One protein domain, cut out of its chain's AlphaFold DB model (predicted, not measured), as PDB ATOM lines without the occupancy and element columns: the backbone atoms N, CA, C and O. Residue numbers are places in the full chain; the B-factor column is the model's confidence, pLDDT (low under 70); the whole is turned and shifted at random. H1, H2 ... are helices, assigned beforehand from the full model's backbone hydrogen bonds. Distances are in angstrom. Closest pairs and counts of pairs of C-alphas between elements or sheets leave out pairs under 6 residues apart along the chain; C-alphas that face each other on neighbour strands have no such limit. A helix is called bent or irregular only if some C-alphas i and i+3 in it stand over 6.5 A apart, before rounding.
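This is residues 166 to 354 of the 502 residues of an uncharacterized protein of Planktomarina temperata RCA23 (UniProt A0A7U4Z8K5). Crossed helices pack round H2 in the core: H6 crosses it, H7a packs on it, and H5 lies side by side with H6. H8 lies beside H1, H4 packs on H7a, H3 sits at the edge, and a thin arm round Asn 256 reaches out along the longest axis. The printed part has 189 residues with eight named helices, H1 to H8, and no named strand, all helix in class. It is compact, with a radius of gyration of the C-alphas of 16.0 A and spans of 54 by 40 by 37 A.

H1, residues 166 to 172, begins at C-alpha 166 (116.446, 86.422, 82.541). H2 is residues 178 to 190, 18.4 A; H3, 201 to 210; H4, 216 to 224, irregular, with C-alphas 218 and 221 7.4 A apart; H5, 229 to 242, 20.0 A. H6, 282 to 302, 30.4 A, has a kink of 26 degrees near residue 296. H7, 307 to 338, was assigned as one helix by its hydrogen bonds but is bent, with C-alphas 324 and 327 9.2 A apart; its arms are H7a, 307 to 324, 26.7 A, and H7b, 327 to 338, irregular, with C-alphas 335 and 338 6.8 A apart. H8, 342 to 353, ends at C-alpha 353 (118.650, 98.657, 81.839).

H2 touches H6 about perpendicular at 83 degrees, closest C-alphas Gly 183 and Gly 297, 3.9 A. H5 and H6 form a hairpin at a shallow tilt of 3 degrees, closest C-alphas Leu 232 and Phe 296, 6.4 A. Every O i to N i+4 pair is within hydrogen-bond range in H1, H2 and H5, against 5 of 6 in H3, 3 of 5 in H4, 15 of 17 in H6, 13 of 14 in H7a, 5 of 8 in H7b and 6 of 8 in H8.

The farthest C-alphas, Arg 173 and Asn 256, are 55.2 A apart. The printed part has no cut; the link from H5 to H6, 39 residues, is long. No printed residue is under 70 in pLDDT.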
ATOM      1  N   ALA A 166     115.177  86.287  83.259       93.25
ATOM      2  CA  ALA A 166     116.446  86.422  82.541       93.25
ATOM      3  C   ALA A 166     117.661  86.545  83.483       93.25
ATOM      4  O   ALA A 166     118.784  86.275  83.057       93.25
ATOM      5  N   ILE A 167     117.454  86.950  84.742       95.94
ATOM      6  CA  ILE A 167     118.508  87.023  85.762       95.94
ATOM      7  C   ILE A 167     118.914  85.609  86.214       95.94
ATOM      8  O   ILE A 167     120.085  85.269  86.028       95.94
ATOM      9  N   PRO A 168     117.997  84.759  86.730       97.06
ATOM     10  CA  PRO A 168     118.270  83.340  86.949       97.06
ATOM     11  C   PRO A 168     118.883  82.644  85.735       97.06
ATOM     12  O   PRO A 168     119.950  82.053  85.861       97.06
ATOM     13  N   GLU A 169     118.288  82.797  84.547       96.06
ATOM     14  CA  GLU A 169     118.793  82.172  83.317       96.06
ATOM     15  C   GLU A 169     120.244  82.576  83.010       96.06
ATOM     16  O   GLU A 169     121.044  81.750  82.568       96.06
ATOM     17  N   LEU A 170     120.616  83.845  83.233       97.25
ATOM     18  CA  LEU A 170     121.993  84.293  83.041       97.25
ATOM     19  C   LEU A 170     122.943  83.603  84.021       97.25
ATOM     20  O   LEU A 170     123.991  83.118  83.602       97.25
ATOM     21  N   LEU A 171     122.600  83.565  85.306       97.81
ATOM     22  CA  LEU A 171     123.453  82.964  86.331       97.81
ATOM     23  C   LEU A 171     123.585  81.442  86.138       97.81
ATOM     24  O   LEU A 171     124.678  80.892  86.274       97.81
ATOM     25  N   GLU A 172     122.517  80.766  85.715       97.00
ATOM     26  CA  GLU A 172     122.545  79.340  85.363       97.00
ATOM     27  C   GLU A 172     123.519  79.040  84.217       97.00
ATOM     28  O   GLU A 172     124.217  78.026  84.254       97.00
ATOM     29  N   ARG A 173     123.660  79.939  83.228       95.38
ATOM     30  CA  ARG A 173     124.647  79.771  82.137       95.38
ATOM     31  C   ARG A 173     126.085  79.651  82.644       95.38
ATOM     32  O   ARG A 173     126.923  79.095  81.925       95.38
ATOM     33  N   PHE A 174     126.374  80.169  83.834       96.75
ATOM     34  CA  PHE A 174     127.682  80.116  84.488       96.75
ATOM     35  C   PHE A 174     127.761  79.058  85.601       96.75
ATOM     36  O   PHE A 174     128.747  79.017  86.329       96.75
ATOM     37  N   ASN A 175     126.774  78.158  85.693       96.19
ATOM     38  CA  ASN A 175     126.687  77.085  86.688       96.19
ATOM     39  C   ASN A 175     126.639  77.568  88.151       96.19
ATOM     40  O   ASN A 175     127.026  76.823  89.055       96.19
ATOM     41  N   TYR A 176     126.140  78.780  88.418       97.81
ATOM     42  CA  TYR A 176     125.822  79.152  89.796       97.81
ATOM     43  C   TYR A 176     124.693  78.266  90.334       97.81
ATOM     44  O   TYR A 176     123.749  77.923  89.622       97.81
ATOM     45  N   SER A 177     124.795  77.874  91.604       97.56
ATOM     46  CA  SER A 177     123.786  77.026  92.238       97.56
ATOM     47  C   SER A 177     122.467  77.776  92.434       97.56
ATOM     48  O   SER A 177     122.444  79.000  92.569       97.56
ATOM     49  N   ASN A 178     121.363  77.033  92.547       98.00
ATOM     50  CA  ASN A 178     120.048  77.610  92.835       98.00
ATOM     51  C   ASN A 178     120.051  78.477  94.111       98.00
ATOM     52  O   ASN A 178     119.444  79.543  94.137       98.00
ATOM     53  N   LYS A 179     120.813  78.085  95.143       98.38
ATOM     54  CA  LYS A 179     121.019  78.912  96.342       98.38
ATOM     55  C   LYS A 179     121.626  80.268  95.983       98.38
ATOM     56  O   LYS A 179     121.067  81.295  96.340       98.38
ATOM     57  N   VAL A 180     122.732  80.290  95.240       98.38
ATOM     58  CA  VAL A 180     123.370  81.552  94.829       98.38
ATOM     59  C   VAL A 180     122.399  82.424  94.028       98.38
ATOM     60  O   VAL A 180     122.302  83.622  94.280       98.38
ATOM     61  N   ILE A 181     121.621  81.825  93.127       98.62
ATOM     62  CA  ILE A 181     120.626  82.536  92.314       98.62
ATOM     63  C   ILE A 181     119.535  83.168  93.186       98.62
ATOM     64  O   ILE A 181     119.256  84.362  93.056       98.62
ATOM     65  N   LEU A 182     118.935  82.399  94.098       98.50
ATOM     66  CA  LEU A 182     117.912  82.906  95.014       98.50
ATOM     67  C   LEU A 182     118.485  83.992  95.931       98.50
ATOM     68  O   LEU A 182     117.885  85.055  96.071       98.50
ATOM     69  N   GLY A 183     119.669  83.773  96.504       98.19
ATOM     70  CA  GLY A 183     120.339  84.774  97.330       98.19
ATOM     71  C   GLY A 183     120.604  86.077  96.582       98.19
ATOM     72  O   GLY A 183     120.374  87.154  97.130       98.19
ATOM     73  N   TYR A 184     120.989  85.989  95.309       98.19
ATOM     74  CA  TYR A 184     121.168  87.162  94.464       98.19
ATOM     75  C   TYR A 184     119.850  87.881  94.152       98.19
ATOM     76  O   TYR A 184     119.797  89.108  94.195       98.19
ATOM     77  N   CYS A 185     118.758  87.149  93.918       98.06
ATOM     78  CA  CYS A 185     117.436  87.757  93.745       98.06
ATOM     79  C   CYS A 185     116.993  88.518  95.007       98.06
ATOM     80  O   CYS A 185     116.472  89.627  94.898       98.06
ATOM     81  N   TYR A 186     117.255  87.966  96.197       97.19
ATOM     82  CA  TYR A 186     117.005  88.648  97.471       97.19
ATOM     83  C   TYR A 186     117.844  89.923  97.598       97.19
ATOM     84  O   TYR A 186     117.313  90.985  97.922       97.19
ATOM     85  N   PHE A 187     119.138  89.835  97.283       96.00
ATOM     86  CA  PHE A 187     120.047  90.977  97.272       96.00
ATOM     87  C   PHE A 187     119.582  92.089  96.315       96.00
ATOM     88  O   PHE A 187     119.560  93.258  96.696       96.00
ATOM     89  N   LEU A 188     119.131  91.744  95.104       95.19
ATOM     90  CA  LEU A 188     118.553  92.715  94.170       95.19
ATOM     91  C   LEU A 188     117.330  93.421  94.760       95.19
ATOM     92  O   LEU A 188     117.183  94.627  94.575       95.19
ATOM     93  N   GLY A 189     116.478  92.691  95.483       94.12
ATOM     94  CA  GLY A 189     115.342  93.264  96.204       94.12
ATOM     95  C   GLY A 189     115.780  94.241  97.295       94.12
ATOM     96  O   GLY A 189     115.253  95.351  97.365       94.12
ATOM     97  N   LEU A 190     116.784  93.865  98.095       92.00
ATOM     98  CA  LEU A 190     117.342  94.720  99.151       92.00
ATOM     99  C   LEU A 190     117.884  96.048  98.605       92.00
ATOM    100  O   LEU A 190     117.700  97.100  99.211       92.00
ATOM    101  N   SER A 191     118.538  95.997  97.447       91.19
ATOM    102  CA  SER A 191     119.158  97.156  96.801       91.19
ATOM    103  C   SER A 191     118.242  97.877  95.806       91.19
ATOM    104  O   SER A 191     118.678  98.841  95.171       91.19
ATOM    105  N   ALA A 192     116.993  97.430  95.628       88.81
ATOM    106  CA  ALA A 192     116.110  97.939  94.578       88.81
ATOM    107  C   ALA A 192     115.747  99.415  94.789       88.81
ATOM    108  O   ALA A 192     115.698 100.180  93.826       88.81
ATOM    109  N   GLN A 193     115.501  99.821  96.037       83.25
ATOM    110  CA  GLN A 193     115.106 101.193  96.380       83.25
ATOM    111  C   GLN A 193     116.300 102.136  96.572       83.25
ATOM    112  O   GLN A 193     116.114 103.346  96.666       83.25
ATOM    113  N   SER A 194     117.525 101.607  96.605       84.06
ATOM    114  CA  SER A 194     118.724 102.436  96.658       84.06
ATOM    115  C   SER A 194     118.895 103.193  95.345       84.06
ATOM    116  O   SER A 194     118.877 102.591  94.265       84.06
ATOM    117  N   GLY A 195     119.075 104.511  95.447       77.38
ATOM    118  CA  GLY A 195     119.446 105.344  94.310       77.38
ATOM    119  C   GLY A 195     120.804 104.923  93.765       77.38
ATOM    120  O   GLY A 195     121.752 104.715  94.531       77.38
ATOM    121  N   LYS A 196     120.893 104.757  92.446       78.94
ATOM    122  CA  LYS A 196     122.152 104.446  91.765       78.94
ATOM    123  C   LYS A 196     122.885 105.741  91.418       78.94
ATOM    124  O   LYS A 196     122.303 106.822  91.395       78.94
ATOM    125  N   LYS A 197     124.192 105.651  91.156       74.06
ATOM    126  CA  LYS A 197     125.000 106.824  90.785       74.06
ATOM    127  C   LYS A 197     124.388 107.520  89.563       74.06
ATOM    128  O   LYS A 197     124.339 106.923  88.492       74.06
ATOM    129  N   GLY A 198     123.994 108.781  89.738       73.50
ATOM    130  CA  GLY A 198     123.392 109.605  88.689       73.50
ATOM    131  C   GLY A 198     121.892 109.390  88.468       73.50
ATOM    132  O   GLY A 198     121.372 109.985  87.536       73.50
ATOM    133  N   GLU A 199     121.219 108.563  89.278       78.31
ATOM    134  CA  GLU A 199     119.753 108.470  89.279       78.31
ATOM    135  C   GLU A 199     119.140 109.559  90.165       78.31
ATOM    136  O   GLU A 199     119.559 109.747  91.310       78.31
ATOM    137  N   GLU A 200     118.098 110.203  89.648       77.19
ATOM    138  CA  GLU A 200     117.164 111.014  90.423       77.19
ATOM    139  C   GLU A 200     115.965 110.163  90.889       77.19
ATOM    140  O   GLU A 200     115.817 108.986  90.544       77.19
ATOM    141  N   ILE A 201     115.081 110.746  91.699       73.06
ATOM    142  CA  ILE A 201     113.917 110.048  92.273       73.06
ATOM    143  C   ILE A 201     113.023 109.450  91.173       73.06
ATOM    144  O   ILE A 201     112.552 108.314  91.292       73.06
ATOM    145  N   GLU A 202     112.819 110.182  90.081       72.50
ATOM    146  CA  GLU A 202     112.038 109.746  88.926       72.50
ATOM    147  C   GLU A 202     112.650 108.511  88.249       72.50
ATOM    148  O   GLU A 202     111.914 107.594  87.872       72.50
ATOM    149  N   ASP A 203     113.982 108.433  88.157       77.31
ATOM    150  CA  ASP A 203     114.690 107.288  87.574       77.31
ATOM    151  C   ASP A 203     114.521 106.036  88.437       77.31
ATOM    152  O   ASP A 203     114.264 104.939  87.925       77.31
ATOM    153  N   ILE A 204     114.593 106.202  89.762       78.69
ATOM    154  CA  ILE A 204     114.346 105.124  90.724       78.69
ATOM    155  C   ILE A 204     112.917 104.599  90.549       78.69
ATOM    156  O   ILE A 204     112.717 103.387  90.437       78.69
ATOM    157  N   HIS A 205     111.918 105.483  90.465       75.56
ATOM    158  CA  HIS A 205     110.527 105.085  90.242       75.56
ATOM    159  C   HIS A 205     110.326 104.372  88.898       75.56
ATOM    160  O   HIS A 205     109.686 103.317  88.859       75.56
ATOM    161  N   ALA A 206     110.912 104.885  87.815       76.69
ATOM    162  CA  ALA A 206     110.838 104.270  86.491       76.69
ATOM    163  C   ALA A 206     111.506 102.885  86.451       76.69
ATOM    164  O   ALA A 206     111.012 101.955  85.806       76.69
ATOM    165  N   ARG A 207     112.623 102.704  87.164       83.88
ATOM    166  CA  ARG A 207     113.280 101.400  87.325       83.88
ATOM    167  C   ARG A 207     112.440 100.435  88.155       83.88
ATOM    168  O   ARG A 207     112.213  99.314  87.711       83.88
ATOM    169  N   LEU A 208     111.928 100.865  89.306       81.88
ATOM    170  CA  LEU A 208     111.081 100.036  90.169       81.88
ATOM    171  C   LEU A 208     109.794  99.584  89.464       81.88
ATOM    172  O   LEU A 208     109.382  98.440  89.634       81.88
ATOM    173  N   ALA A 209     109.196 100.429  88.619       78.19
ATOM    174  CA  ALA A 209     107.996 100.085  87.852       78.19
ATOM    175  C   ALA A 209     108.204  98.916  86.864       78.19
ATOM    176  O   ALA A 209     107.248  98.219  86.513       78.19
ATOM    177  N   ARG A 210     109.450  98.673  86.426       81.12
ATOM    178  CA  ARG A 210     109.816  97.570  85.516       81.12
ATOM    179  C   ARG A 210     110.063  96.240  86.229       81.12
ATOM    180  O   ARG A 210     110.079  95.204  85.563       81.12
ATOM    181  N   LEU A 211     110.257  96.266  87.546       85.75
ATOM    182  CA  LEU A 211     110.557  95.102  88.380       85.75
ATOM    183  C   LEU A 211     109.270  94.439  88.914       85.75
ATOM    184  O   LEU A 211     108.171  94.992  88.774       85.75
ATOM    185  N   PRO A 212     109.357  93.230  89.503       87.31
ATOM    186  CA  PRO A 212     108.213  92.615  90.163       87.31
ATOM    187  C   PRO A 212     107.606  93.538  91.230       87.31
ATOM    188  O   PRO A 212     108.296  94.019  92.125       87.31
ATOM    189  N   TYR A 213     106.299  93.777  91.133       82.12
ATOM    190  CA  TYR A 213     105.574  94.630  92.074       82.12
ATOM    191  C   TYR A 213     105.416  93.948  93.438       82.12
ATOM    192  O   TYR A 213     105.145  92.745  93.491       82.12
ATOM    193  N   VAL A 214     105.526  94.733  94.512       78.94
ATOM    194  CA  VAL A 214     105.351  94.296  95.904       78.94
ATOM    195  C   VAL A 214     104.422  95.264  96.625       78.94
ATOM    196  O   VAL A 214     104.723  96.456  96.713       78.94
ATOM    197  N   ASP A 215     103.322  94.757  97.174       76.50
ATOM    198  CA  ASP A 215     102.496  95.479  98.142       76.50
ATOM    199  C   ASP A 215     102.993  95.156  99.553       76.50
ATOM    200  O   ASP A 215     102.560  94.193 100.185       76.50
ATOM    201  N   ILE A 216     103.943  95.955 100.046       71.88
ATOM    202  CA  ILE A 216     104.632  95.700 101.322       71.88
ATOM    203  C   ILE A 216     103.632  95.573 102.480       71.88
ATOM    204  O   ILE A 216     103.789  94.694 103.320       71.88
ATOM    205  N   ASN A 217     102.562  96.372 102.495       72.25
ATOM    206  CA  ASN A 217     101.578  96.364 103.583       72.25
ATOM    207  C   ASN A 217     100.746  95.075 103.639       72.25
ATOM    208  O   ASN A 217     100.153  94.779 104.672       72.25
ATOM    209  N   ARG A 218     100.678  94.321 102.536       73.38
ATOM    210  CA  ARG A 218      99.914  93.069 102.454       73.38
ATOM    211  C   ARG A 218     100.781  91.828 102.418       73.38
ATOM    212  O   ARG A 218     100.370  90.794 102.927       73.38
ATOM    213  N   GLU A 219     101.941  91.916 101.782       78.44
ATOM    214  CA  GLU A 219     102.775  90.751 101.500       78.44
ATOM    215  C   GLU A 219     103.837  90.511 102.591       78.44
ATOM    216  O   GLU A 219     104.387  89.414 102.642       78.44
ATOM    217  N   TYR A 220     104.136  91.474 103.485       82.69
ATOM    218  CA  TYR A 220     105.283  91.341 104.402       82.69
ATOM    219  C   TYR A 220     105.210  90.111 105.324       82.69
ATOM    220  O   TYR A 220     106.213  89.411 105.455       82.69
ATOM    221  N   GLU A 221     104.051  89.804 105.924       82.69
ATOM    222  CA  GLU A 221     103.906  88.644 106.822       82.69
ATOM    223  C   GLU A 221     104.110  87.325 106.077       82.69
ATOM    224  O   GLU A 221     104.802  86.435 106.570       82.69
ATOM    225  N   GLU A 222     103.553  87.207 104.869       88.62
ATOM    226  CA  GLU A 222     103.703  86.009 104.040       88.62
ATOM    227  C   GLU A 222     105.150  85.835 103.556       88.62
ATOM    228  O   GLU A 222     105.655  84.714 103.463       88.62
ATOM    229  N   LEU A 223     105.819  86.942 103.224       89.81
ATOM    230  CA  LEU A 223     107.156  86.929 102.643       89.81
ATOM    231  C   LEU A 223     108.251  86.712 103.689       89.81
ATOM    232  O   LEU A 223     109.157  85.914 103.434       89.81
ATOM    233  N   LEU A 224     108.181  87.406 104.828       89.56
ATOM    234  CA  LEU A 224     109.221  87.408 105.864       89.56
ATOM    235  C   LEU A 224     108.911  86.474 107.034       89.56
ATOM    236  O   LEU A 224     109.825  85.843 107.553       89.56
ATOM    237  N   GLY A 225     107.641  86.311 107.411       88.31
ATOM    238  CA  GLY A 225     107.243  85.499 108.569       88.31
ATOM    239  C   GLY A 225     107.809  84.067 108.596       88.31
ATOM    240  O   GLY A 225     108.154  83.583 109.675       88.31
ATOM    241  N   PRO A 226     107.955  83.365 107.452       90.56
ATOM    242  CA  PRO A 226     108.557  82.028 107.419       90.56
ATOM    243  C   PRO A 226     110.086  81.966 107.597       90.56
ATOM    244  O   PRO A 226     110.629  80.854 107.659       90.56
ATOM    245  N   LEU A 227     110.787  83.104 107.609       90.56
ATOM    246  CA  LEU A 227     112.248  83.202 107.518       90.56
ATOM    247  C   LEU A 227     112.911  83.497 108.867       90.56
ATOM    248  O   LEU A 227     112.274  83.888 109.840       90.56
ATOM    249  N   GLN A 228     114.225  83.271 108.934       86.06
ATOM    250  CA  GLN A 228     115.034  83.618 110.099       86.06
ATOM    251  C   GLN A 228     115.717  84.968 109.870       86.06
ATOM    252  O   GLN A 228     116.877  85.019 109.438       86.06
ATOM    253  N   ASP A 229     115.013  86.050 110.205       80.44
ATOM    254  CA  ASP A 229     115.458  87.435 109.982       80.44
ATOM    255  C   ASP A 229     116.857  87.709 110.539       80.44
ATOM    256  O   ASP A 229     117.711  88.252 109.841       80.44
ATOM    257  N   PHE A 230     117.154  87.234 111.754       86.38
ATOM    258  CA  PHE A 230     118.467  87.428 112.379       86.38
ATOM    259  C   PHE A 230     119.627  86.905 111.516       86.38
ATOM    260  O   PHE A 230     120.681  87.536 111.425       86.38
ATOM    261  N   SER A 231     119.445  85.763 110.846       88.75
ATOM    262  CA  SER A 231     120.485  85.213 109.975       88.75
ATOM    263  C   SER A 231     120.627  86.025 108.686       88.75
ATOM    264  O   SER A 231     121.751  86.265 108.259       88.75
ATOM    265  N   LEU A 232     119.532  86.509 108.094       91.94
ATOM    266  CA  LEU A 232     119.606  87.395 106.925       91.94
ATOM    267  C   LEU A 232     120.274  88.735 107.285       91.94
ATOM    268  O   LEU A 232     120.979  89.330 106.471       91.94
ATOM    269  N   HIS A 233     120.079  89.208 108.515       89.56
ATOM    270  CA  HIS A 233     120.666  90.451 109.006       89.56
ATOM    271  C   HIS A 233     122.177  90.335 109.180       89.56
ATOM    272  O   HIS A 233     122.910  91.132 108.599       89.56
ATOM    273  N   THR A 234     122.650  89.295 109.868       93.75
ATOM    274  CA  THR A 234     124.089  89.091 110.090       93.75
ATOM    275  C   THR A 234     124.866  88.847 108.796       93.75
ATOM    276  O   THR A 234     125.969  89.369 108.651       93.75
ATOM    277  N   ILE A 235     124.285  88.127 107.827       96.00
ATOM    278  CA  ILE A 235     124.897  87.924 106.501       96.00
ATOM    279  C   ILE A 235     125.065  89.263 105.773       96.00
ATOM    280  O   ILE A 235     126.142  89.538 105.248       96.00
ATOM    281  N   PHE A 236     124.019  90.097 105.737       94.25
ATOM    282  CA  PHE A 236     124.077  91.393 105.058       94.25
ATOM    283  C   PHE A 236     125.088  92.335 105.717       94.25
ATOM    284  O   PHE A 236     125.885  92.970 105.029       94.25
ATOM    285  N   ASP A 237     125.088  92.389 107.047       94.56
ATOM    286  CA  ASP A 237     125.981  93.256 107.801       94.56
ATOM    287  C   ASP A 237     127.453  92.876 107.611       94.56
ATOM    288  O   ASP A 237     128.302  93.745 107.390       94.56
ATOM    289  N   GLU A 238     127.753  91.575 107.655       96.56
ATOM    290  CA  GLU A 238     129.099  91.073 107.390       96.56
ATOM    291  C   GLU A 238     129.506  91.310 105.933       96.56
ATOM    292  O   GLU A 238     130.648  91.682 105.678       96.56
ATOM    293  N   LEU A 239     128.586  91.159 104.974       96.00
ATOM    294  CA  LEU A 239     128.862  91.431 103.564       96.00
ATOM    295  C   LEU A 239     129.265  92.898 103.342       96.00
ATOM    296  O   LEU A 239     130.281  93.159 102.700       96.00
ATOM    297  N   VAL A 240     128.522  93.857 103.908       94.44
ATOM    298  CA  VAL A 240     128.866  95.291 103.830       94.44
ATOM    299  C   VAL A 240     130.235  95.553 104.454       94.44
ATOM    300  O   VAL A 240     131.062  96.252 103.865       94.44
ATOM    301  N   TRP A 241     130.502  94.958 105.620       95.31
ATOM    302  CA  TRP A 241     131.782  95.104 106.307       95.31
ATOM    303  C   TRP A 241     132.955  94.546 105.486       95.31
ATOM    304  O   TRP A 241     133.963  95.233 105.319       95.31
ATOM    305  N   ARG A 242     132.813  93.347 104.900       95.69
ATOM    306  CA  ARG A 242     133.864  92.707 104.085       95.69
ATOM    307  C   ARG A 242     134.195  93.478 102.817       95.69
ATOM    308  O   ARG A 242     135.332  93.436 102.362       95.69
ATOM    309  N   PHE A 243     133.237  94.213 102.268       94.25
ATOM    310  CA  PHE A 243     133.475  95.107 101.138       94.25
ATOM    311  C   PHE A 243     134.070  96.465 101.555       94.25
ATOM    312  O   PHE A 243     134.211  97.348 100.718       94.25
ATOM    313  N   ASN A 244     134.468  96.637 102.822       92.31
ATOM    314  CA  ASN A 244     134.985  97.885 103.393       92.31
ATOM    315  C   ASN A 244     133.949  99.029 103.411       92.31
ATOM    316  O   ASN A 244     134.308 100.207 103.305       92.31
ATOM    317  N   GLY A 245     132.661  98.701 103.562       88.50
ATOM    318  CA  GLY A 245     131.585  99.682 103.681       88.50
ATOM    319  C   GLY A 245     131.735 100.547 104.933       88.50
ATOM    320  O   GLY A 245     131.659 100.058 106.058       88.50
ATOM    321  N   LYS A 246     131.931 101.856 104.744       87.12
ATOM    322  CA  LYS A 246     132.006 102.846 105.831       87.12
ATOM    323  C   LYS A 246     130.682 103.590 105.933       87.12
ATOM    324  O   LYS A 246     130.516 104.654 105.341       87.12
ATOM    325  N   ILE A 247     129.732 102.994 106.646       90.38
ATOM    326  CA  ILE A 247     128.376 103.525 106.792       90.38
ATOM    327  C   ILE A 247     128.137 103.850 108.261       90.38
ATOM    328  O   ILE A 247     128.220 102.977 109.123       90.38
ATOM    329  N   GLU A 248     127.851 105.118 108.537       90.44
ATOM    330  CA  GLU A 248     127.411 105.554 109.859       90.44
ATOM    331  C   GLU A 248     125.994 105.046 110.113       90.44
ATOM    332  O   GLU A 248     125.089 105.297 109.314       90.44
ATOM    333  N   VAL A 249     125.819 104.348 111.231       92.12
ATOM    334  CA  VAL A 249     124.534 103.789 111.639       92.12
ATOM    335  C   VAL A 249     123.901 104.692 112.687       92.12
ATOM    336  O   VAL A 249     124.572 105.175 113.601       92.12
ATOM    337  N   ARG A 250     122.596 104.914 112.570       89.25
ATOM    338  CA  ARG A 250     121.808 105.626 113.565       89.25
ATOM    339  C   ARG A 250     121.695 104.805 114.846       89.25
ATOM    340  O   ARG A 250     121.187 103.685 114.847       89.25
ATOM    341  N   GLU A 251     122.072 105.424 115.956       90.12
ATOM    342  CA  GLU A 251     121.789 104.901 117.287       90.12
ATOM    343  C   GLU A 251     120.383 105.309 117.748       90.12
ATOM    344  O   GLU A 251     119.964 106.464 117.631       90.12
ATOM    345  N   ILE A 252     119.641 104.341 118.274       86.19
ATOM    346  CA  ILE A 252     118.296 104.496 118.818       86.19
ATOM    347  C   ILE A 252     118.392 104.345 120.336       86.19
ATOM    348  O   ILE A 252     118.763 103.285 120.845       86.19
ATOM    349  N   GLN A 253     118.049 105.403 121.072       87.31
ATOM    350  CA  GLN A 253     118.016 105.366 122.532       87.31
ATOM    351  C   GLN A 253     116.848 104.501 123.014       87.31
ATOM    352  O   GLN A 253     115.698 104.753 122.644       87.31
ATOM    353  N   ILE A 254     117.115 103.525 123.885       86.44
ATOM    354  CA  ILE A 254     116.040 102.773 124.535       86.44
ATOM    355  C   ILE A 254     115.418 103.657 125.632       86.44
ATOM    356  O   ILE A 254     116.145 104.127 126.516       86.44
ATOM    357  N   PRO A 255     114.085 103.865 125.642       86.00
ATOM    358  CA  PRO A 255     113.423 104.604 126.711       86.00
ATOM    359  C   PRO A 255     113.764 104.024 128.088       86.00
ATOM    360  O   PRO A 255     113.650 102.819 128.308       86.00
ATOM    361  N   ASN A 256     114.149 104.888 129.030       87.94
ATOM    362  CA  ASN A 256     114.525 104.517 130.401       87.94
ATOM    363  C   ASN A 256     115.770 103.612 130.520       87.94
ATOM    364  O   ASN A 256     115.941 102.925 131.527       87.94
ATOM    365  N   SER A 257     116.656 103.611 129.522       89.00
ATOM    366  CA  SER A 257     117.973 102.973 129.594       89.00
ATOM    367  C   SER A 257     119.053 103.939 129.123       89.00
ATOM    368  O   SER A 257     118.795 104.775 128.265       89.00
ATOM    369  N   GLU A 258     120.276 103.790 129.629       84.38
ATOM    370  CA  GLU A 258     121.464 104.442 129.054       84.38
ATOM    371  C   GLU A 258     121.969 103.722 127.789       84.38
ATOM    372  O   GLU A 258     122.868 104.212 127.115       84.38
ATOM    373  N   ARG A 259     121.394 102.561 127.444       87.31
ATOM    374  CA  ARG A 259     121.796 101.771 126.275       87.31
ATOM    375  C   ARG A 259     121.170 102.297 124.983       87.31
ATOM    376  O   ARG A 259     119.977 102.607 124.943       87.31
ATOM    377  N   THR A 260     121.964 102.278 123.920       86.69
ATOM    378  CA  THR A 260     121.524 102.473 122.538       86.69
ATOM    379  C   THR A 260     121.492 101.141 121.788       86.69
ATOM    380  O   THR A 260     122.192 100.187 122.140       86.69
ATOM    381  N   VAL A 261     120.630 101.058 120.778       87.62
ATOM    382  CA  VAL A 261     120.572  99.949 119.813       87.62
ATOM    383  C   VAL A 261     120.641 100.500 118.399       87.62
ATOM    384  O   VAL A 261     120.323 101.662 118.166       87.62
ATOM    385  N   SER A 262     121.047  99.667 117.453       88.94
ATOM    386  CA  SER A 262     121.118 100.023 116.043       88.94
ATOM    387  C   SER A 262     120.523  98.905 115.198       88.94
ATOM    388  O   SER A 262     120.636  97.732 115.554       88.94
ATOM    389  N   GLU A 263     119.888  99.269 114.082       89.25
ATOM    390  CA  GLU A 263     119.357  98.282 113.130       89.25
ATOM    391  C   GLU A 263     120.490  97.507 112.446       89.25
ATOM    392  O   GLU A 263     120.396  96.302 112.234       89.25
ATOM    393  N   TYR A 264     121.585  98.207 112.143       91.38
ATOM    394  CA  TYR A 264     122.765  97.643 111.502       91.38
ATOM    395  C   TYR A 264     123.918  97.487 112.493       91.38
ATOM    396  O   TYR A 264     124.155  98.340 113.355       91.38
ATOM    397  N   SER A 265     124.688  96.416 112.329       93.06
ATOM    398  CA  SER A 265     125.952  96.177 113.019       93.06
ATOM    399  C   SER A 265     126.988  95.683 112.010       93.06
ATOM    400  O   SER A 265     127.299  94.496 111.956       93.06
ATOM    401  N   PHE A 266     127.520  96.596 111.190       94.06
ATOM    402  CA  PHE A 266     128.521  96.285 110.160       94.06
ATOM    403  C   PHE A 266     129.858  95.859 110.782       94.06
ATOM    404  O   PHE A 266     130.715  96.685 111.102       94.06
ATOM    405  N   LYS A 267     130.028  94.552 110.974       94.19
ATOM    406  CA  LYS A 267     131.230  93.919 111.523       94.19
ATOM    407  C   LYS A 267     131.367  92.495 110.993       94.19
ATOM    408  O   LYS A 267     130.434  91.951 110.408       94.19
ATOM    409  N   ASN A 268     132.506  91.871 111.269       96.12
ATOM    410  CA  ASN A 268     132.653  90.434 111.095       96.12
ATOM    411  C   ASN A 268     131.785  89.684 112.125       96.12
ATOM    412  O   ASN A 268     132.036  89.770 113.329       96.12
ATOM    413  N   HIS A 269     130.756  88.970 111.663       95.81
ATOM    414  CA  HIS A 269     129.900  88.125 112.506       95.81
ATOM    415  C   HIS A 269     130.339  86.652 112.485       95.81
ATOM    416  O   HIS A 269     129.776  85.839 113.217       95.81
ATOM    417  N   GLY A 270     131.343  86.299 111.679       95.56
ATOM    418  CA  GLY A 270     131.826  84.933 111.513       95.56
ATOM    419  C   GLY A 270     130.920  84.042 110.655       95.56
ATOM    420  O   GLY A 270     131.078  82.820 110.695       95.56
ATOM    421  N   VAL A 271     129.944  84.602 109.926       95.31
ATOM    422  CA  VAL A 271     128.920  83.821 109.200       95.31
ATOM    423  C   VAL A 271     129.297  83.519 107.748       95.31
ATOM    424  O   VAL A 271     128.899  82.470 107.217       95.31
ATOM    425  N   LEU A 272     130.075  84.395 107.100       95.75
ATOM    426  CA  LEU A 272     130.632  84.142 105.764       95.75
ATOM    427  C   LEU A 272     131.992  83.462 105.890       95.75
ATOM    428  O   LEU A 272     132.169  82.357 105.376       95.75
ATOM    429  N   PHE A 273     132.900  84.091 106.637       95.50
ATOM    430  CA  PHE A 273     134.216  83.558 106.985       95.50
ATOM    431  C   PHE A 273     134.518  83.842 108.453       95.50
ATOM    432  O   PHE A 273     134.016  84.798 109.032       95.50
ATOM    433  N   THR A 274     135.355  83.020 109.077       94.81
ATOM    434  CA  THR A 274     135.761  83.238 110.474       94.81
ATOM    435  C   THR A 274     136.928  84.211 110.610       94.81
ATOM    436  O   THR A 274     137.218  84.654 111.714       94.81
ATOM    437  N   ASP A 275     137.621  84.513 109.511       95.06
ATOM    438  CA  ASP A 275     138.724  85.470 109.477       95.06
ATOM    439  C   ASP A 275     138.256  86.877 109.064       95.06
ATOM    440  O   ASP A 275     137.131  87.079 108.587       95.06
ATOM    441  N   ASP A 276     139.150  87.847 109.247       95.06
ATOM    442  CA  ASP A 276     138.916  89.267 108.971       95.06
ATOM    443  C   ASP A 276     139.234  89.656 107.517       95.06
ATOM    444  O   ASP A 276     139.539  90.816 107.238       95.06
ATOM    445  N   ARG A 277     139.188  88.707 106.567       94.75
ATOM    446  CA  ARG A 277     139.452  89.026 105.158       94.75
ATOM    447  C   ARG A 277     138.420  90.014 104.610       94.75
ATOM    448  O   ARG A 277     137.210  89.852 104.806       94.75
ATOM    449  N   THR A 278     138.900  91.004 103.874       94.75
ATOM    450  CA  THR A 278     138.079  91.975 103.145       94.75
ATOM    451  C   THR A 278     138.410  91.923 101.658       94.75
ATOM    452  O   THR A 278     139.402  91.317 101.253       94.75
ATOM    453  N   VAL A 279     137.560  92.532 100.835       94.12
ATOM    454  CA  VAL A 279     137.759  92.603  99.386       94.12
ATOM    455  C   VAL A 279     138.954  93.503  99.077       94.12
ATOM    456  O   VAL A 279     138.897  94.708  99.328       94.12
ATOM    457  N   ASN A 280     140.011  92.921  98.508       93.69
ATOM    458  CA  ASN A 280     141.179  93.639  97.991       93.69
ATOM    459  C   ASN A 280     141.381  93.400  96.489       93.69
ATOM    460  O   ASN A 280     141.932  94.255  95.799       93.69
ATOM    461  N   THR A 281     140.914  92.261  95.980       94.56
ATOM    462  CA  THR A 281     140.985  91.880  94.566       94.56
ATOM    463  C   THR A 281     139.601  91.609  93.973       94.56
ATOM    464  O   THR A 281     138.599  91.492  94.683       94.56
ATOM    465  N   LEU A 282     139.534  91.487  92.643       94.19
ATOM    466  CA  LEU A 282     138.301  91.109  91.953       94.19
ATOM    467  C   LEU A 282     137.852  89.688  92.333       94.19
ATOM    468  O   LEU A 282     136.653  89.443  92.453       94.19
ATOM    469  N   ASN A 283     138.795  88.763  92.531       95.12
ATOM    470  CA  ASN A 283     138.478  87.406  92.967       95.12
ATOM    471  C   ASN A 283     137.981  87.364  94.422       95.12
ATOM    472  O   ASN A 283     137.043  86.628  94.705       95.12
ATOM    473  N   ASP A 284     138.518  88.203  95.319       94.56
ATOM    474  CA  ASP A 284     137.989  88.311  96.690       94.56
ATOM    475  C   ASP A 284     136.515  88.742  96.673       94.56
ATOM    476  O   ASP A 284     135.699  88.216  97.428       94.56
ATOM    477  N   SER A 285     136.167  89.695  95.793       94.81
ATOM    478  CA  SER A 285     134.777  90.121  95.589       94.81
ATOM    479  C   SER A 285     133.908  88.947  95.134       94.81
ATOM    480  O   SER A 285     132.864  88.695  95.735       94.81
ATOM    481  N   GLU A 286     134.349  88.190  94.124       95.25
ATOM    482  CA  GLU A 286     133.640  87.008  93.617       95.25
ATOM    483  C   GLU A 286     133.423  85.954  94.714       95.25
ATOM    484  O   GLU A 286     132.293  85.500  94.909       95.25
ATOM    485  N   GLU A 287     134.469  85.601  95.467       95.06
ATOM    486  CA  GLU A 287     134.418  84.588  96.526       95.06
ATOM    487  C   GLU A 287     133.473  85.018  97.657       95.06
ATOM    488  O   GLU A 287     132.540  84.293  98.021       95.06
ATOM    489  N   ILE A 288     133.680  86.224  98.197       96.25
ATOM    490  CA  ILE A 288     132.922  86.732  99.344       96.25
ATOM    491  C   ILE A 288     131.455  86.940  98.971       96.25
ATOM    492  O   ILE A 288     130.560  86.545  99.726       96.25
ATOM    493  N   PHE A 289     131.193  87.532  97.806       96.81
ATOM    494  CA  PHE A 289     129.835  87.803  97.357       96.81
ATOM    495  C   PHE A 289     129.084  86.507  97.055       96.81
ATOM    496  O   PHE A 289     127.981  86.312  97.566       96.81
ATOM    497  N   THR A 290     129.697  85.572  96.318       96.75
ATOM    498  CA  THR A 290     129.095  84.260  96.038       96.75
ATOM    499  C   THR A 290     128.782  83.517  97.330       96.75
ATOM    500  O   THR A 290     127.694  82.948  97.463       96.75
ATOM    501  N   LYS A 291     129.678  83.577  98.326       97.06
ATOM    502  CA  LYS A 291     129.436  82.951  99.627       97.06
ATOM    503  C   LYS A 291     128.234  83.555 100.345       97.06
ATOM    504  O   LYS A 291     127.415  82.815 100.889       97.06
ATOM    505  N   ALA A 292     128.097  84.878 100.326       97.38
ATOM    506  CA  ALA A 292     126.940  85.549 100.907       97.38
ATOM    507  C   ALA A 292     125.638  85.182 100.189       97.38
ATOM    508  O   ALA A 292     124.652  84.857 100.851       97.38
ATOM    509  N   MET A 293     125.644  85.146  98.855       98.12
ATOM    510  CA  MET A 293     124.476  84.734  98.074       98.12
ATOM    511  C   MET A 293     124.088  83.282  98.368       98.12
ATOM    512  O   MET A 293     122.915  82.989  98.570       98.12
ATOM    513  N   GLU A 294     125.054  82.369  98.483       97.75
ATOM    514  CA  GLU A 294     124.792  80.983  98.881       97.75
ATOM    515  C   GLU A 294     124.112  80.905 100.263       97.75
ATOM    516  O   GLU A 294     123.138  80.166 100.440       97.75
ATOM    517  N   ARG A 295     124.595  81.690 101.236       96.69
ATOM    518  CA  ARG A 295     124.041  81.736 102.600       96.69
ATOM    519  C   ARG A 295     122.626  82.305 102.638       96.69
ATOM    520  O   ARG A 295     121.770  81.711 103.290       96.69
ATOM    521  N   PHE A 296     122.368  83.399 101.923       96.94
ATOM    522  CA  PHE A 296     121.015  83.934 101.751       96.94
ATOM    523  C   PHE A 296     120.096  82.893 101.109       96.94
ATOM    524  O   PHE A 296     119.046  82.550 101.651       96.94
ATOM    525  N   GLY A 297     120.534  82.344  99.978       97.25
ATOM    526  CA  GLY A 297     119.814  81.373  99.168       97.25
ATOM    527  C   GLY A 297     119.339  80.143  99.908       97.25
ATOM    528  O   GLY A 297     118.260  79.632  99.621       97.25
ATOM    529  N   HIS A 298     120.132  79.675 100.873       95.94
ATOM    530  CA  HIS A 298     119.801  78.487 101.642       95.94
ATOM    531  C   HIS A 298     118.452  78.616 102.362       95.94
ATOM    532  O   HIS A 298     117.652  77.687 102.301       95.94
ATOM    533  N   GLN A 299     118.159  79.780 102.954       93.38
ATOM    534  CA  GLN A 299     116.873  80.003 103.617       93.38
ATOM    535  C   GLN A 299     115.703  79.957 102.630       93.38
ATOM    536  O   GLN A 299     114.670  79.354 102.910       93.38
ATOM    537  N   PHE A 300     115.864  80.572 101.460       96.25
ATOM    538  CA  PHE A 300     114.809  80.641 100.449       96.25
ATOM    539  C   PHE A 300     114.538  79.283  99.803       96.25
ATOM    540  O   PHE A 300     113.382  78.914  99.590       96.25
ATOM    541  N   GLU A 301     115.591  78.509  99.545       95.81
ATOM    542  CA  GLU A 301     115.479  77.164  98.990       95.81
ATOM    543  C   GLU A 301     114.748  76.215  99.952       95.81
ATOM    544  O   GLU A 301     113.829  75.508  99.538       95.81
ATOM    545  N   GLU A 302     115.076  76.247 101.250       93.56
ATOM    546  CA  GLU A 302     114.397  75.433 102.270       93.56
ATOM    547  C   GLU A 302     112.893  75.718 102.353       93.56
ATOM    548  O   GLU A 302     112.091  74.811 102.599       93.56
ATOM    549  N   LYS A 303     112.493  76.974 102.121       94.38
ATOM    550  CA  LYS A 303     111.086  77.398 102.103       94.38
ATOM    551  C   LYS A 303     110.435  77.298 100.724       94.38
ATOM    552  O   LYS A 303     109.260  77.638 100.599       94.38
ATOM    553  N   LYS A 304     111.152  76.781  99.719       94.81
ATOM    554  CA  LYS A 304     110.685  76.614  98.331       94.81
ATOM    555  C   LYS A 304     110.223  77.925  97.693       94.81
ATOM    556  O   LYS A 304     109.204  77.954  97.003       94.81
ATOM    557  N   TYR A 305     110.938  79.013  97.958       96.56
ATOM    558  CA  TYR A 305     110.669  80.282  97.292       96.56
ATOM    559  C   TYR A 305     111.217  80.231  95.864       96.56
ATOM    560  O   TYR A 305     112.264  79.634  95.611       96.56
ATOM    561  N   ASP A 306     110.500  80.862  94.938       95.44
ATOM    562  CA  ASP A 306     111.002  81.137  93.594       95.44
ATOM    563  C   ASP A 306     111.748  82.483  93.545       95.44
ATOM    564  O   ASP A 306     111.686  83.286  94.479       95.44
ATOM    565  N   ALA A 307     112.447  82.743  92.437       95.75
ATOM    566  CA  ALA A 307     113.243  83.954  92.246       95.75
ATOM    567  C   ALA A 307     112.434  85.247  92.439       95.75
ATOM    568  O   ALA A 307     112.925  86.202  93.046       95.75
ATOM    569  N   THR A 308     111.184  85.275  91.964       94.06
ATOM    570  CA  THR A 308     110.317  86.448  92.098       94.06
ATOM    571  C   THR A 308     109.947  86.662  93.558       94.06
ATOM    572  O   THR A 308     110.155  87.756  94.077       94.06
ATOM    573  N   LYS A 309     109.450  85.629  94.248       94.50
ATOM    574  CA  LYS A 309     109.085  85.692  95.666       94.50
ATOM    575  C   LYS A 309     110.282  86.112  96.518       94.50
ATOM    576  O   LYS A 309     110.147  87.005  97.347       94.50
ATOM    577  N   THR A 310     111.462  85.563  96.248       96.94
ATOM    578  CA  THR A 310     112.701  85.923  96.942       96.94
ATOM    579  C   THR A 310     113.118  87.378  96.710       96.94
ATOM    580  O   THR A 310     113.493  88.065  97.662       96.94
ATOM    581  N   PHE A 311     112.988  87.894  95.483       96.50
ATOM    582  CA  PHE A 311     113.177  89.321  95.208       96.50
ATOM    583  C   PHE A 311     112.211  90.190  96.015       96.50
ATOM    584  O   PHE A 311     112.639  91.145  96.667       96.50
ATOM    585  N   LYS A 312     110.919  89.838  96.033       93.69
ATOM    586  CA  LYS A 312     109.918  90.587  96.800       93.69
ATOM    587  C   LYS A 312     110.247  90.623  98.289       93.69
ATOM    588  O   LYS A 312     110.132  91.674  98.918       93.69
ATOM    589  N   THR A 313     110.703  89.500  98.840       95.06
ATOM    590  CA  THR A 313     111.162  89.429 100.228       95.06
ATOM    591  C   THR A 313     112.303  90.409 100.497       95.06
ATOM    592  O   THR A 313     112.286  91.082 101.525       95.06
ATOM    593  N   GLY A 314     113.256  90.547  99.569       94.81
ATOM    594  CA  GLY A 314     114.329  91.542  99.665       94.81
ATOM    595  C   GLY A 314     113.801  92.975  99.734       94.81
ATOM    596  O   GLY A 314     114.236  93.749 100.583       94.81
ATOM    597  N   VAL A 315     112.808  93.310  98.906       92.00
ATOM    598  CA  VAL A 315     112.158  94.634  98.927       92.00
ATOM    599  C   VAL A 315     111.477  94.898 100.275       92.00
ATOM    600  O   VAL A 315     111.645  95.976 100.846       92.00
ATOM    601  N   CYS A 316     110.741  93.920 100.815       90.88
ATOM    602  CA  CYS A 316     110.116  94.035 102.136       90.88
ATOM    603  C   CYS A 316     111.155  94.220 103.250       90.88
ATOM    604  O   CYS A 316     111.000  95.114 104.080       90.88
ATOM    605  N   ALA A 317     112.227  93.423 103.244       91.31
ATOM    606  CA  ALA A 317     113.291  93.511 104.239       91.31
ATOM    607  C   ALA A 317     113.966  94.892 104.232       91.31
ATOM    608  O   ALA A 317     114.131  95.504 105.287       91.31
ATOM    609  N   ALA A 318     114.304  95.424 103.052       89.50
ATOM    610  CA  ALA A 318     114.874  96.766 102.940       89.50
ATOM    611  C   ALA A 318     113.908  97.848 103.430       89.50
ATOM    612  O   ALA A 318     114.326  98.772 104.125       89.50
ATOM    613  N   ASN A 319     112.614  97.728 103.121       86.31
ATOM    614  CA  ASN A 319     111.636  98.716 103.559       86.31
ATOM    615  C   ASN A 319     111.489  98.762 105.085       86.31
ATOM    616  O   ASN A 319     111.465  99.850 105.652       86.31
ATOM    617  N   ILE A 320     111.455  97.603 105.752       85.31
ATOM    618  CA  ILE A 320     111.398  97.529 107.220       85.31
ATOM    619  C   ILE A 320     112.642  98.179 107.835       85.31
ATOM    620  O   ILE A 320     112.517  99.026 108.718       85.31
ATOM    621  N   ARG A 321     113.838  97.869 107.320       87.25
ATOM    622  CA  ARG A 321     115.087  98.479 107.807       87.25
ATOM    623  C   ARG A 321     115.126  99.993 107.605       87.25
ATOM    624  O   ARG A 321     115.578 100.723 108.489       87.25
ATOM    625  N   ALA A 322     114.583 100.481 106.491       86.75
ATOM    626  CA  ALA A 322     114.517 101.910 106.206       86.75
ATOM    627  C   ALA A 322     113.644 102.687 107.210       86.75
ATOM    628  O   ALA A 322     113.880 103.878 107.418       86.75
ATOM    629  N   GLN A 323     112.682 102.036 107.875       85.50
ATOM    630  CA  GLN A 323     111.892 102.667 108.942       85.50
ATOM    631  C   GLN A 323     112.749 102.989 110.176       85.50
ATOM    632  O   GLN A 323     112.508 103.994 110.847       85.50
ATOM    633  N   ALA A 324     113.766 102.171 110.459       86.38
ATOM    634  CA  ALA A 324     114.717 102.412 111.541       86.38
ATOM    635  C   ALA A 324     115.833 103.384 111.109       86.38
ATOM    636  O   ALA A 324     116.094 104.389 111.788       86.38
ATOM    637  N   ASP A 325     116.457 103.116 109.957       87.75
ATOM    638  CA  ASP A 325     117.569 103.900 109.415       87.75
ATOM    639  C   ASP A 325     117.567 103.944 107.876       87.75
ATOM    640  O   ASP A 325     118.276 103.202 107.187       87.75
ATOM    641  N   ALA A 326     116.775 104.862 107.316       86.12
ATOM    642  CA  ALA A 326     116.684 105.079 105.872       86.12
ATOM    643  C   ALA A 326     118.033 105.442 105.226       86.12
ATOM    644  O   ALA A 326     118.307 105.025 104.100       86.12
ATOM    645  N   LYS A 327     118.892 106.195 105.933       87.50
ATOM    646  CA  LYS A 327     120.187 106.641 105.400       87.50
ATOM    647  C   LYS A 327     121.138 105.456 105.265       87.50
ATOM    648  O   LYS A 327     121.680 105.251 104.179       87.50
ATOM    649  N   ALA A 328     121.318 104.670 106.327       89.19
ATOM    650  CA  ALA A 328     122.173 103.486 106.270       89.19
ATOM    651  C   ALA A 328     121.638 102.454 105.270       89.19
ATOM    652  O   ALA A 328     122.424 101.901 104.507       89.19
ATOM    653  N   THR A 329     120.315 102.265 105.198       88.38
ATOM    654  CA  THR A 329     119.681 101.360 104.222       88.38
ATOM    655  C   THR A 329     119.993 101.772 102.783       88.38
ATOM    656  O   THR A 329     120.485 100.965 101.993       88.38
ATOM    657  N   GLY A 330     119.753 103.045 102.447       85.69
ATOM    658  CA  GLY A 330     120.014 103.578 101.113       85.69
ATOM    659  C   GLY A 330     121.486 103.454 100.723       85.69
ATOM    660  O   GLY A 330     121.787 102.941  99.643       85.69
ATOM    661  N   LEU A 331     122.394 103.849 101.627       87.50
ATOM    662  CA  LEU A 331     123.840 103.754 101.422       87.50
ATOM    663  C   LEU A 331     124.305 102.304 101.269       87.50
ATOM    664  O   LEU A 331     125.063 102.021 100.348       87.50
ATOM    665  N   ALA A 332     123.838 101.382 102.112       87.25
ATOM    666  CA  ALA A 332     124.249  99.981 102.064       87.25
ATOM    667  C   ALA A 332     123.796  99.298 100.770       87.25
ATOM    668  O   ALA A 332     124.577  98.579 100.151       87.25
ATOM    669  N   GLY A 333     122.565  99.555 100.318       83.69
ATOM    670  CA  GLY A 333     122.070  98.973  99.073       83.69
ATOM    671  C   GLY A 333     122.683  99.591  97.805       83.69
ATOM    672  O   GLY A 333     122.819  98.885  96.805       83.69
ATOM    673  N   GLY A 334     123.092 100.867  97.840       81.94
ATOM    674  CA  GLY A 334     123.776 101.546  96.727       81.94
ATOM    675  C   GLY A 334     125.292 101.318  96.696       81.94
ATOM    676  O   GLY A 334     125.927 101.444  95.652       81.94
ATOM    677  N   PHE A 335     125.883 100.946  97.834       83.56
ATOM    678  CA  PHE A 335     127.321 100.736  97.978       83.56
ATOM    679  C   PHE A 335     127.856  99.681  97.005       83.56
ATOM    680  O   PHE A 335     128.884  99.890  96.368       83.56
ATOM    681  N   PHE A 336     127.135  98.574  96.843       82.56
ATOM    682  CA  PHE A 336     127.612  97.432  96.072       82.56
ATOM    683  C   PHE A 336     127.632  97.642  94.557       82.56
ATOM    684  O   PHE A 336     128.339  96.904  93.880       82.56
ATOM    685  N   ASP A 337     126.940  98.638  93.997       75.44
ATOM    686  CA  ASP A 337     126.866  98.799  92.534       75.44
ATOM    687  C   ASP A 337     128.225  99.012  91.865       75.44
ATOM    688  O   ASP A 337     128.371  98.721  90.683       75.44
ATOM    689  N   SER A 338     129.213  99.514  92.610       72.25
ATOM    690  CA  SER A 338     130.576  99.728  92.106       72.25
ATOM    691  C   SER A 338     131.520  98.549  92.364       72.25
ATOM    692  O   SER A 338     132.656  98.583  91.903       72.25
ATOM    693  N   TYR A 339     131.079  97.529  93.104       82.44
ATOM    694  CA  TYR A 339     131.943  96.443  93.578       82.44
ATOM    695  C   TYR A 339     131.403  95.047  93.261       82.44
ATOM    696  O   TYR A 339     132.050  94.059  93.612       82.44
ATOM    697  N   LEU A 340     130.241  94.946  92.604       91.19
ATOM    698  CA  LEU A 340     129.685  93.659  92.200       91.19
ATOM    699  C   LEU A 340     130.694  92.872  91.351       91.19
ATOM    700  O   LEU A 340     131.296  93.443  90.435       91.19
ATOM    701  N   PRO A 341     130.841  91.559  91.591       95.06
ATOM    702  CA  PRO A 341     131.647  90.726  90.714       95.06
ATOM    703  C   PRO A 341     131.082  90.712  89.288       95.06
ATOM    704  O   PRO A 341     129.892  90.957  89.081       95.06
ATOM    705  N   LEU A 342     131.917  90.418  88.289       96.25
ATOM    706  CA  LEU A 342     131.607  90.704  86.880       96.25
ATOM    707  C   LEU A 342     130.292  90.073  86.397       96.25
ATOM    708  O   LEU A 342     129.478  90.752  85.776       96.25
ATOM    709  N   ILE A 343     130.041  88.797  86.694       97.44
ATOM    710  CA  ILE A 343     128.823  88.125  86.212       97.44
ATOM    711  C   ILE A 343     127.581  88.625  86.965       97.44
ATOM    712  O   ILE A 343     126.538  88.858  86.347       97.44
ATOM    713  N   PHE A 344     127.694  88.883  88.269       96.88
ATOM    714  CA  PHE A 344     126.618  89.514  89.037       96.88
ATOM    715  C   PHE A 344     126.363  90.955  88.582       96.88
ATOM    716  O   PHE A 344     125.217  91.383  88.530       96.88
ATOM    717  N   SER A 345     127.386  91.707  88.176       94.81
ATOM    718  CA  SER A 345     127.210  93.033  87.573       94.81
ATOM    719  C   SER A 345     126.424  92.943  86.260       94.81
ATOM    720  O   SER A 345     125.459  93.684  86.064       94.81
ATOM    721  N   ALA A 346     126.738  91.964  85.401       95.62
ATOM    722  CA  ALA A 346     125.967  91.716  84.180       95.62
ATOM    723  C   ALA A 346     124.493  91.388  84.476       95.62
ATOM    724  O   ALA A 346     123.598  91.876  83.781       95.62
ATOM    725  N   ALA A 347     124.230  90.605  85.525       95.69
ATOM    726  CA  ALA A 347     122.878  90.308  85.987       95.69
ATOM    727  C   ALA A 347     122.156  91.559  86.527       95.69
ATOM    728  O   ALA A 347     120.988  91.781  86.203       95.69
ATOM    729  N   ASN A 348     122.857  92.433  87.257       93.00
ATOM    730  CA  ASN A 348     122.316  93.703  87.753       93.00
ATOM    731  C   ASN A 348     121.879  94.624  86.602       93.00
ATOM    732  O   ASN A 348     120.850  95.290  86.691       93.00
ATOM    733  N   LEU A 349     122.614  94.638  85.482       91.06
ATOM    734  CA  LEU A 349     122.239  95.439  84.311       91.06
ATOM    735  C   LEU A 349     120.935  94.978  83.646       91.06
ATOM    736  O   LEU A 349     120.241  95.801  83.054       91.06
ATOM    737  N   ILE A 350     120.537  93.708  83.787       91.25
ATOM    738  CA  ILE A 350     119.198  93.267  83.365       91.25
ATOM    739  C   ILE A 350     118.137  94.010  84.189       91.25
ATOM    740  O   ILE A 350     117.210  94.588  83.625       91.25
ATOM    741  N   ALA A 351     118.309  94.053  85.514       86.94
ATOM    742  CA  ALA A 351     117.393  94.723  86.439       86.94
ATOM    743  C   ALA A 351     117.364  96.256  86.265       86.94
ATOM    744  O   ALA A 351     116.355  96.898  86.558       86.94
ATOM    745  N   ARG A 352     118.466  96.859  85.800       83.88
ATOM    746  CA  ARG A 352     118.600  98.317  85.644       83.88
ATOM    747  C   ARG A 352     118.211  98.822  84.259       83.88
ATOM    748  O   ARG A 352     117.488  99.809  84.139       83.88
ATOM    749  N   GLU A 353     118.665  98.147  83.215       82.75
ATOM    750  CA  GLU A 353     118.650  98.657  81.839       82.75
ATOM    751  C   GLU A 353     117.899  97.734  80.872       82.75
ATOM    752  O   GLU A 353     117.752  98.072  79.702       82.75
ATOM    753  N   ASN A 354     117.367  96.598  81.345       82.00
ATOM    754  CA  ASN A 354     116.703  95.592  80.508       82.00
ATOM    755  C   ASN A 354     117.619  95.056  79.382       82.00
ATOM    756  O   ASN A 354     117.164  94.746  78.280       82.00
TER     757      ASN A 354